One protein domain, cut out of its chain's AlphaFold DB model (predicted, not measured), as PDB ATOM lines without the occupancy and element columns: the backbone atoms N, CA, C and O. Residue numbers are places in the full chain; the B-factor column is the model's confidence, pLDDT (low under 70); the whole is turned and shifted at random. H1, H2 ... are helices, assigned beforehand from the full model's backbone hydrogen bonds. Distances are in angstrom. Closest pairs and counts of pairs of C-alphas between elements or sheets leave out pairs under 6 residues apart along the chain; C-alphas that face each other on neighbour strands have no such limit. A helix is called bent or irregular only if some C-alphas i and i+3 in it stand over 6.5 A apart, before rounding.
ATOM      1  N   THR A  22      35.788  26.933  14.674       62.09
ATOM      2  CA  THR A  22      35.622  26.485  16.049       62.09
ATOM      3  C   THR A  22      34.829  27.568  16.774       62.09
ATOM      4  O   THR A  22      35.176  28.748  16.660       62.09
ATOM      5  N   PRO A  23      33.769  27.221  17.521       75.06
ATOM      6  CA  PRO A  23      33.146  28.182  18.416       75.06
ATOM      7  C   PRO A  23      34.231  28.763  19.330       75.06
ATOM      8  O   PRO A  23      34.939  28.009  20.006       75.06
ATOM      9  N   SER A  24      34.399  30.087  19.336       70.69
ATOM     10  CA  SER A  24      35.474  30.763  20.082       70.69
ATOM     11  C   SER A  24      35.465  30.388  21.568       70.69
ATOM     12  O   SER A  24      36.522  30.203  22.166       70.69
ATOM     13  N   GLU A  25      34.276  30.160  22.128       79.56
ATOM     14  CA  GLU A  25      34.052  29.756  23.519       79.56
ATOM     15  C   GLU A  25      34.516  28.326  23.838       79.56
ATOM     16  O   GLU A  25      34.869  28.041  24.978       79.56
ATOM     17  N   CYS A  26      34.574  27.428  22.849       85.06
ATOM     18  CA  CYS A  26      35.020  26.048  23.063       85.06
ATOM     19  C   CYS A  26      36.541  25.886  22.976       85.06
ATOM     20  O   CYS A  26      37.071  24.857  23.385       85.06
ATOM     21  N   SER A  27      37.260  26.904  22.492       78.69
ATOM     22  CA  SER A  27      38.721  26.861  22.325       78.69
ATOM     23  C   SER A  27      39.491  26.887  23.654       78.69
ATOM     24  O   SER A  27      40.650  26.489  23.695       78.69
ATOM     25  N   SER A  28      38.865  27.348  24.743       79.88
ATOM     26  CA  SER A  28      39.452  27.398  26.093       79.88
ATOM     27  C   SER A  28      39.078  26.196  26.969       79.88
ATOM     28  O   SER A  28      39.520  26.097  28.116       79.88
ATOM     29  N   VAL A  29      38.261  25.276  26.448       82.69
ATOM     30  CA  VAL A  29      37.788  24.096  27.176       82.69
ATOM     31  C   VAL A  29      38.840  22.986  27.121       82.69
ATOM     32  O   VAL A  29      39.526  22.808  26.116       82.69
ATOM     33  N   ALA A  30      38.959  22.212  28.205       78.62
ATOM     34  CA  ALA A  30      39.850  21.055  28.253       78.62
ATOM     35  C   ALA A  30      39.594  20.097  27.067       78.62
ATOM     36  O   ALA A  30      38.427  19.876  26.723       78.62
ATOM     37  N   PRO A  31      40.630  19.457  26.489       75.81
ATOM     38  CA  PRO A  31      40.482  18.600  25.308       75.81
ATOM     39  C   PRO A  31      39.422  17.503  25.466       75.81
ATOM     40  O   PRO A  31      38.673  17.221  24.537       75.81
ATOM     41  N   SER A  32      39.293  16.942  26.671       74.81
ATOM     42  CA  SER A  32      38.304  15.907  26.999       74.81
ATOM     43  C   SER A  32      36.850  16.391  26.952       74.81
ATOM     44  O   SER A  32      35.936  15.588  26.813       74.81
ATOM     45  N   ARG A  33      36.613  17.699  27.069       82.75
ATOM     46  CA  ARG A  33      35.277  18.315  27.060       82.75
ATOM     47  C   ARG A  33      35.005  19.128  25.800       82.75
ATOM     48  O   ARG A  33      33.893  19.626  25.638       82.75
ATOM     49  N   PHE A  34      35.989  19.238  24.911       87.94
ATOM     50  CA  PHE A  34      35.869  19.974  23.658       87.94
ATOM     51  C   PHE A  34      34.691  19.462  22.822       87.94
ATOM     52  O   PHE A  34      33.848  20.256  22.406       87.94
ATOM     53  N   ALA A  35      34.570  18.139  22.665       88.50
ATOM     54  CA  ALA A  35      33.499  17.542  21.872       88.50
ATOM     55  C   ALA A  35      32.101  17.869  22.419       88.50
ATOM     56  O   ALA A  35      31.217  18.292  21.672       88.50
ATOM     57  N   ASN A  36      31.927  17.757  23.740       89.50
ATOM     58  CA  ASN A  36      30.688  18.145  24.412       89.50
ATOM     59  C   ASN A  36      30.390  19.635  24.225       89.50
ATOM     60  O   ASN A  36      29.257  19.986  23.921       89.50
ATOM     61  N   CYS A  37      31.382  20.517  24.379       90.81
ATOM     62  CA  CYS A  37      31.180  21.955  24.193       90.81
ATOM     63  C   CYS A  37      30.658  22.274  22.788       90.81
ATOM     64  O   CYS A  37      29.657  22.976  22.640       90.81
ATOM     65  N   VAL A  38      31.302  21.704  21.767       91.94
ATOM     66  CA  VAL A  38      30.910  21.893  20.368       91.94
ATOM     67  C   VAL A  38      29.489  21.390  20.120       91.94
ATOM     68  O   VAL A  38      28.703  22.104  19.506       91.94
ATOM     69  N   TYR A  39      29.126  20.212  20.636       92.12
ATOM     70  CA  TYR A  39      27.765  19.689  20.503       92.12
ATOM     71  C   TYR A  39      26.729  20.561  21.193       92.12
ATOM     72  O   TYR A  39      25.724  20.912  20.583       92.12
ATOM     73  N   LEU A  40      26.979  20.966  22.441       91.62
ATOM     74  CA  LEU A  40      26.051  21.820  23.176       91.62
ATOM     75  C   LEU A  40      25.792  23.121  22.415       91.62
ATOM     76  O   LEU A  40      24.641  23.549  22.312       91.62
ATOM     77  N   LYS A  41      26.844  23.718  21.848       92.50
ATOM     78  CA  LYS A  41      26.746  24.928  21.035       92.50
ATOM     79  C   LYS A  41      25.941  24.681  19.759       92.50
ATOM     80  O   LYS A  41      24.947  25.365  19.538       92.50
ATOM     81  N   ALA A  42      26.324  23.670  18.980       92.75
ATOM     82  CA  ALA A  42      25.673  23.311  17.724       92.75
ATOM     83  C   ALA A  42      24.173  23.045  17.899       92.75
ATOM     84  O   ALA A  42      23.355  23.590  17.166       92.75
ATOM     85  N   VAL A  43      23.804  22.262  18.913       91.81
ATOM     86  CA  VAL A  43      22.412  21.874  19.175       91.81
ATOM     87  C   VAL A  43      21.590  23.020  19.748       91.81
ATOM     88  O   VAL A  43      20.447  23.229  19.345       91.81
ATOM     89  N   THR A  44      22.160  23.812  20.656       90.50
ATOM     90  CA  THR A  44      21.436  24.947  21.247       90.50
ATOM     91  C   THR A  44      21.192  26.057  20.225       90.50
ATOM     92  O   THR A  44      20.130  26.680  20.249       90.50
ATOM     93  N   GLU A  45      22.149  26.296  19.325       91.12
ATOM     94  CA  GLU A  45      22.040  27.304  18.260       91.12
ATOM     95  C   GLU A  45      21.337  26.775  17.006       91.12
ATOM     96  O   GLU A  45      20.970  27.563  16.140       91.12
ATOM     97  N   GLN A  46      21.103  25.461  16.937       88.38
ATOM     98  CA  GLN A  46      20.655  24.750  15.737       88.38
ATOM     99  C   GLN A  46      21.516  25.070  14.513       88.38
ATOM    100  O   GLN A  46      21.013  25.288  13.411       88.38
ATOM    101  N   ASP A  47      22.831  25.113  14.729       91.19
ATOM    102  CA  ASP A  47      23.831  25.354  13.698       91.19
ATOM    103  C   ASP A  47      24.735  24.116  13.554       91.19
ATOM    104  O   ASP A  47      25.701  23.944  14.311       91.19
ATOM    105  N   PRO A  48      24.453  23.240  12.569       89.12
ATOM    106  CA  PRO A  48      25.261  22.054  12.310       89.12
ATOM    107  C   PRO A  48      26.700  22.360  11.875       89.12
ATOM    108  O   PRO A  48      27.542  21.459  11.903       89.12
ATOM    109  N   PHE A  49      27.027  23.597  11.471       88.69
ATOM    110  CA  PHE A  49      28.371  23.917  10.997       88.69
ATOM    111  C   PHE A  49      29.425  23.830  12.103       88.69
ATOM    112  O   PHE A  49      30.565  23.444  11.824       88.69
ATOM    113  N   HIS A  50      29.050  24.100  13.356       90.56
ATOM    114  CA  HIS A  50      29.945  23.963  14.510       90.56
ATOM    115  C   HIS A  50      30.493  22.535  14.650       90.56
ATOM    116  O   HIS A  50      31.660  22.343  15.007       90.56
ATOM    117  N   CYS A  51      29.698  21.525  14.285       90.88
ATOM    118  CA  CYS A  51      30.057  20.113  14.409       90.88
ATOM    119  C   CYS A  51      31.252  19.700  13.537       90.88
ATOM    120  O   CYS A  51      31.944  18.744  13.878       90.88
ATOM    121  N   TYR A  52      31.556  20.411  12.443       89.88
ATOM    122  CA  TYR A  52      32.696  20.069  11.577       89.88
ATOM    123  C   TYR A  52      34.060  20.212  12.265       89.88
ATOM    124  O   TYR A  52      35.049  19.682  11.755       89.88
ATOM    125  N   SER A  53      34.112  20.885  13.418       88.81
ATOM    126  CA  SER A  53      35.308  20.959  14.260       88.81
ATOM    127  C   SER A  53      35.614  19.665  15.033       88.81
ATOM    128  O   SER A  53      36.731  19.505  15.521       88.81
ATOM    129  N   LEU A  54      34.668  18.719  15.120       87.94
ATOM    130  CA  LEU A  54      34.844  17.437  15.814       87.94
ATOM    131  C   LEU A  54      35.663  16.461  14.975       87.94
ATOM    132  O   LEU A  54      35.178  15.988  13.955       87.94
ATOM    133  N   SER A  55      36.874  16.099  15.395       85.12
ATOM    134  CA  SER A  55      37.721  15.151  14.653       85.12
ATOM    135  C   SER A  55      37.107  13.752  14.534       85.12
ATOM    136  O   SER A  55      37.229  13.143  13.473       85.12
ATOM    137  N   ASP A  56      36.408  13.275  15.567       85.88
ATOM    138  CA  ASP A  56      35.740  11.973  15.567       85.88
ATOM    139  C   ASP A  56      34.496  11.968  14.663       85.88
ATOM    140  O   ASP A  56      33.567  12.764  14.829       85.88
ATOM    141  N   THR A  57      34.473  11.057  13.689       80.31
ATOM    142  CA  THR A  57      33.412  10.962  12.676       80.31
ATOM    143  C   THR A  57      32.054  10.582  13.274       80.31
ATOM    144  O   THR A  57      31.028  11.070  12.800       80.31
ATOM    145  N   ASN A  58      32.029   9.757  14.324       80.44
ATOM    146  CA  ASN A  58      30.788   9.305  14.953       80.44
ATOM    147  C   ASN A  58      30.167  10.432  15.782       80.44
ATOM    148  O   ASN A  58      28.985  10.741  15.621       80.44
ATOM    149  N   GLN A  59      30.974  11.103  16.608       87.94
ATOM    150  CA  GLN A  59      30.548  12.278  17.372       87.94
ATOM    151  C   GLN A  59      30.088  13.401  16.440       87.94
ATOM    152  O   GLN A  59      29.063  14.036  16.691       87.94
ATOM    153  N   ARG A  60      30.798  13.611  15.324       88.69
ATOM    154  CA  ARG A  60      30.421  14.580  14.291       88.69
ATOM    155  C   ARG A  60      29.063  14.266  13.677       88.69
ATOM    156  O   ARG A  60      28.237  15.167  13.575       88.69
ATOM    157  N   ALA A  61      28.819  13.017  13.290       80.44
ATOM    158  CA  ALA A  61      27.542  12.609  12.710       80.44
ATOM    159  C   ALA A  61      26.376  12.802  13.694       80.44
ATOM    160  O   ALA A  61      25.346  13.359  13.320       80.44
ATOM    161  N   ILE A  62      26.566  12.409  14.961       83.88
ATOM    162  CA  ILE A  62      25.592  12.616  16.045       83.88
ATOM    163  C   ILE A  62      25.306  14.109  16.245       83.88
ATOM    164  O   ILE A  62      24.148  14.515  16.259       83.88
ATOM    165  N   CYS A  63      26.355  14.930  16.335       90.56
ATOM    166  CA  CYS A  63      26.239  16.377  16.486       90.56
ATOM    167  C   CYS A  63      25.465  17.019  15.332       90.56
ATOM    168  O   CYS A  63      24.550  17.794  15.584       90.56
ATOM    169  N   ILE A  64      25.792  16.685  14.079       88.56
ATOM    170  CA  ILE A  64      25.131  17.265  12.899       88.56
ATOM    171  C   ILE A  64      23.636  16.932  12.900       88.56
ATOM    172  O   ILE A  64      22.819  17.818  12.652       88.56
ATOM    173  N   ARG A  65      23.285  15.674  13.201       83.44
ATOM    174  CA  ARG A  65      21.891  15.226  13.299       83.44
ATOM    175  C   ARG A  65      21.141  16.012  14.373       83.44
ATOM    176  O   ARG A  65      20.129  16.639  14.083       83.44
ATOM    177  N   ASP A  66      21.664  16.024  15.594       83.50
ATOM    178  CA  ASP A  66      20.975  16.645  16.725       83.50
ATOM    179  C   ASP A  66      20.919  18.177  16.575       83.50
ATOM    180  O   ASP A  66      19.942  18.803  16.978       83.50
ATOM    181  N   ALA A  67      21.916  18.794  15.930       86.88
ATOM    182  CA  ALA A  67      21.932  20.231  15.654       86.88
ATOM    183  C   ALA A  67      20.894  20.658  14.612       86.88
ATOM    184  O   ALA A  67      20.379  21.770  14.679       86.88
ATOM    185  N   ALA A  68      20.533  19.773  13.684       83.75
ATOM    186  CA  ALA A  68      19.449  20.023  12.741       83.75
ATOM    187  C   ALA A  68      18.050  19.774  13.347       83.75
ATOM    188  O   ALA A  68      17.045  20.093  12.710       83.75
ATOM    189  N   ASN A  69      17.960  19.232  14.569       78.19
ATOM    190  CA  ASN A  69      16.718  18.737  15.158       78.19
ATOM    191  C   ASN A  69      16.228  19.623  16.325       78.19
ATOM    192  O   ASN A  69      16.862  19.739  17.375       78.19
ATOM    193  N   SER A  70      15.051  20.240  16.173       78.25
ATOM    194  CA  SER A  70      14.452  21.099  17.211       78.25
ATOM    195  C   SER A  70      14.033  20.339  18.469       78.25
ATOM    196  O   SER A  70      14.147  20.882  19.568       78.25
ATOM    197  N   ALA A  71      13.625  19.074  18.350       82.31
ATOM    198  CA  ALA A  71      13.285  18.241  19.502       82.31
ATOM    199  C   ALA A  71      14.533  17.874  20.319       82.31
ATOM    200  O   ALA A  71      14.482  17.836  21.553       82.31
ATOM    201  N   ALA A  72      15.674  17.664  19.652       79.06
ATOM    202  CA  ALA A  72      16.955  17.457  20.324       79.06
ATOM    203  C   ALA A  72      17.379  18.714  21.103       79.06
ATOM    204  O   ALA A  72      17.756  18.614  22.272       79.06
ATOM    205  N   ARG A  73      17.206  19.908  20.517       88.12
ATOM    206  CA  ARG A  73      17.397  21.184  21.224       88.12
ATOM    207  C   ARG A  73      16.499  21.316  22.449       88.12
ATOM    208  O   ARG A  73      16.988  21.663  23.522       88.12
ATOM    209  N   GLU A  74      15.204  21.043  22.327       85.06
ATOM    210  CA  GLU A  74      14.286  21.121  23.469       85.06
ATOM    211  C   GLU A  74      14.662  20.142  24.584       85.06
ATOM    212  O   GLU A  74      14.671  20.508  25.761       85.06
ATOM    213  N   SER A  75      15.016  18.914  24.211       84.38
ATOM    214  CA  SER A  75      15.467  17.884  25.149       84.38
ATOM    215  C   SER A  75      16.736  18.328  25.873       84.38
ATOM    216  O   SER A  75      16.840  18.204  27.093       84.38
ATOM    217  N   LEU A  76      17.668  18.947  25.143       88.25
ATOM    218  CA  LEU A  76      18.902  19.474  25.705       88.25
ATOM    219  C   LEU A  76      18.662  20.648  26.666       88.25
ATOM    220  O   LEU A  76      19.294  20.725  27.727       88.25
ATOM    221  N   LEU A  77      17.732  21.547  26.338       86.94
ATOM    222  CA  LEU A  77      17.355  22.673  27.198       86.94
ATOM    223  C   LEU A  77      16.739  22.205  28.523       86.94
ATOM    224  O   LEU A  77      16.970  22.847  29.547       86.94
ATOM    225  N   ARG A  78      16.032  21.070  28.522       89.75
ATOM    226  CA  ARG A  78      15.458  20.448  29.729       89.75
ATOM    227  C   ARG A  78      16.453  19.583  30.513       89.75
ATOM    228  O   ARG A  78      16.187  19.274  31.671       89.75
ATOM    229  N   ALA A  79      17.580  19.202  29.913       85.56
ATOM    230  CA  ALA A  79      18.577  18.342  30.548       85.56
ATOM    231  C   ALA A  79      19.330  19.038  31.696       85.56
ATOM    232  O   ALA A  79      19.653  20.230  31.623       85.56
ATOM    233  N   THR A  80      19.670  18.272  32.736       89.12
ATOM    234  CA  THR A  80      20.476  18.738  33.873       89.12
ATOM    235  C   THR A  80      21.949  18.934  33.481       89.12
ATOM    236  O   THR A  80      22.416  18.364  32.488       89.12
ATOM    237  N   PRO A  81      22.734  19.704  34.259       82.12
ATOM    238  CA  PRO A  81      24.168  19.865  34.009       82.12
ATOM    239  C   PRO A  81      24.940  18.537  33.950       82.12
ATOM    240  O   PRO A  81      25.858  18.396  33.146       82.12
ATOM    241  N   GLU A  82      24.540  17.552  34.756       79.38
ATOM    242  CA  GLU A  82      25.145  16.216  34.785       79.38
ATOM    243  C   GLU A  82      24.835  15.430  33.507       79.38
ATOM    244  O   GLU A  82      25.737  14.869  32.891       79.38
ATOM    245  N   GLN A  83      23.583  15.471  33.039       81.56
ATOM    246  CA  GLN A  83      23.176  14.839  31.780       81.56
ATOM    247  C   GLN A  83      23.909  15.451  30.580       81.56
ATOM    248  O   GLN A  83      24.378  14.728  29.704       81.56
ATOM    249  N   ARG A  84      24.082  16.779  30.566       81.19
ATOM    250  CA  ARG A  84      24.843  17.481  29.519       81.19
ATOM    251  C   ARG A  84      26.326  17.117  29.513       81.19
ATOM    252  O   ARG A  84      26.952  17.124  28.457       81.19
ATOM    253  N   ALA A  85      26.896  16.789  30.671       75.56
ATOM    254  CA  ALA A  85      28.288  16.368  30.775       75.56
ATOM    255  C   ALA A  85      28.531  14.951  30.223       75.56
ATOM    256  O   ALA A  85      29.668  14.634  29.880       75.56
ATOM    257  N   LEU A  86      27.489  14.125  30.090       69.69
ATOM    258  CA  LEU A  86      27.597  12.717  29.693       69.69
ATOM    259  C   LEU A  86      27.356  12.448  28.200       69.69
ATOM    260  O   LEU A  86      27.551  11.322  27.760       69.69
ATOM    261  N   ILE A  87      26.991  13.464  27.411       72.62
ATOM    262  CA  ILE A  87      26.578  13.312  26.000       72.62
ATOM    263  C   ILE A  87      27.612  12.548  25.150       72.62
ATOM    264  O   ILE A  87      27.230  11.709  24.338       72.62
TER     265      ILE A  87
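This is residues 22 to 87 of the 191 residues of an uncharacterized protein of Candidatus Micrarchaeota archaeon (UniProt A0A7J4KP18). A small rounded ball of helices has the longest one, H2, running through its middle, with H3 and H4 side by side along one side of it in a triangle of three nearly aligned helices. H5 stands steeply at the far end of H2, by its residues 40 to 44, while two short helices sit at the rim: H1 by residues 34 to 38 of H2, and H6 on the side away from H3 and H4. The printed part has 66 residues with six named helices, H1 to H6 in order along the chain, and no named strand; its class is all helix. It is compact, with a radius of gyration of the C-alphas of 10.7 A and spans of 26 by 23 by 21 A.

H1 is residues 24 to 28, beginning at C-alpha 24 (35.474, 30.763, 20.082). It is neither bent nor irregular, but only just: C-alphas 25 and 28 are 6.4 A apart. H2, residues 31 to 45, is 21.6 A long and begins at C-alpha 31 (40.482, 18.600, 25.308). It is irregular, with C-alphas 32 and 35 lying 7.2 A apart, and its line is a rough one. H3 is residues 48 to 53, neither bent nor irregular, but only just: C-alphas 50 and 53 are 6.2 A apart. H4, residues 57 to 67, is 15.1 A long, and H5, residues 70 to 78, is 12.6 A long. H6, residues 81 to 85, ends at C-alpha 85 (28.288, 16.368, 30.775).

H2 is the hub, touching the five other helices. With residues 34 to 38 alone it touches H1, closest at the C-alphas of Cys 26 and Cys 37, 5.7 A apart. H2 and H3 form a helical hairpin at a shallow tilt of 14 degrees, opposite ways; H2 touches H3 with residues 38 to 42 alone, and the closest C-alphas, of Ala 42 and His 50, are 5.4 A apart. H3 and H4 form another, at a shallow tilt of 24 degrees, with the C-alphas of Pro 48 and Ile 64 closest at 4.8 A. H4 touches H2 at a shallow tilt of 27 degrees, the same way, closest at the C-alphas of Val 43 and Ala 67, 3.9 A. H5 touches residues 40 to 44 of H2 alone, at a steep tilt of 62 degrees, with the C-alphas of Val 43 and Arg 73 closest at 5.5 A. H4 and H5 touch only at the corner, and only just, with 3 pairs of C-alphas within 8 A. H6 only just touches H2, with 3 such pairs; the closest C-alphas, of Asn 36 and Ala 85, are 7.0 A apart. Every O i to N i+4 pair is within hydrogen-bond range in H4, H5 and H6, against 9 of 11 in H2, 0 of 1 in H1 and 0 of 2 in H3; O i to N i+3 pairs within range are 1 of 2 in H1 and 3 of 3 in H3.

The C-alphas farthest apart, of Ser 28 and Ala 71, are 28.5 A apart. The printed part has no cut, and its five links between helices are tight. Residues 78 to 83, of which 81 to 83 belong to H6, stand free. Mean pLDDT of the printed part is 84.4, with residues 22 and 86 under 70.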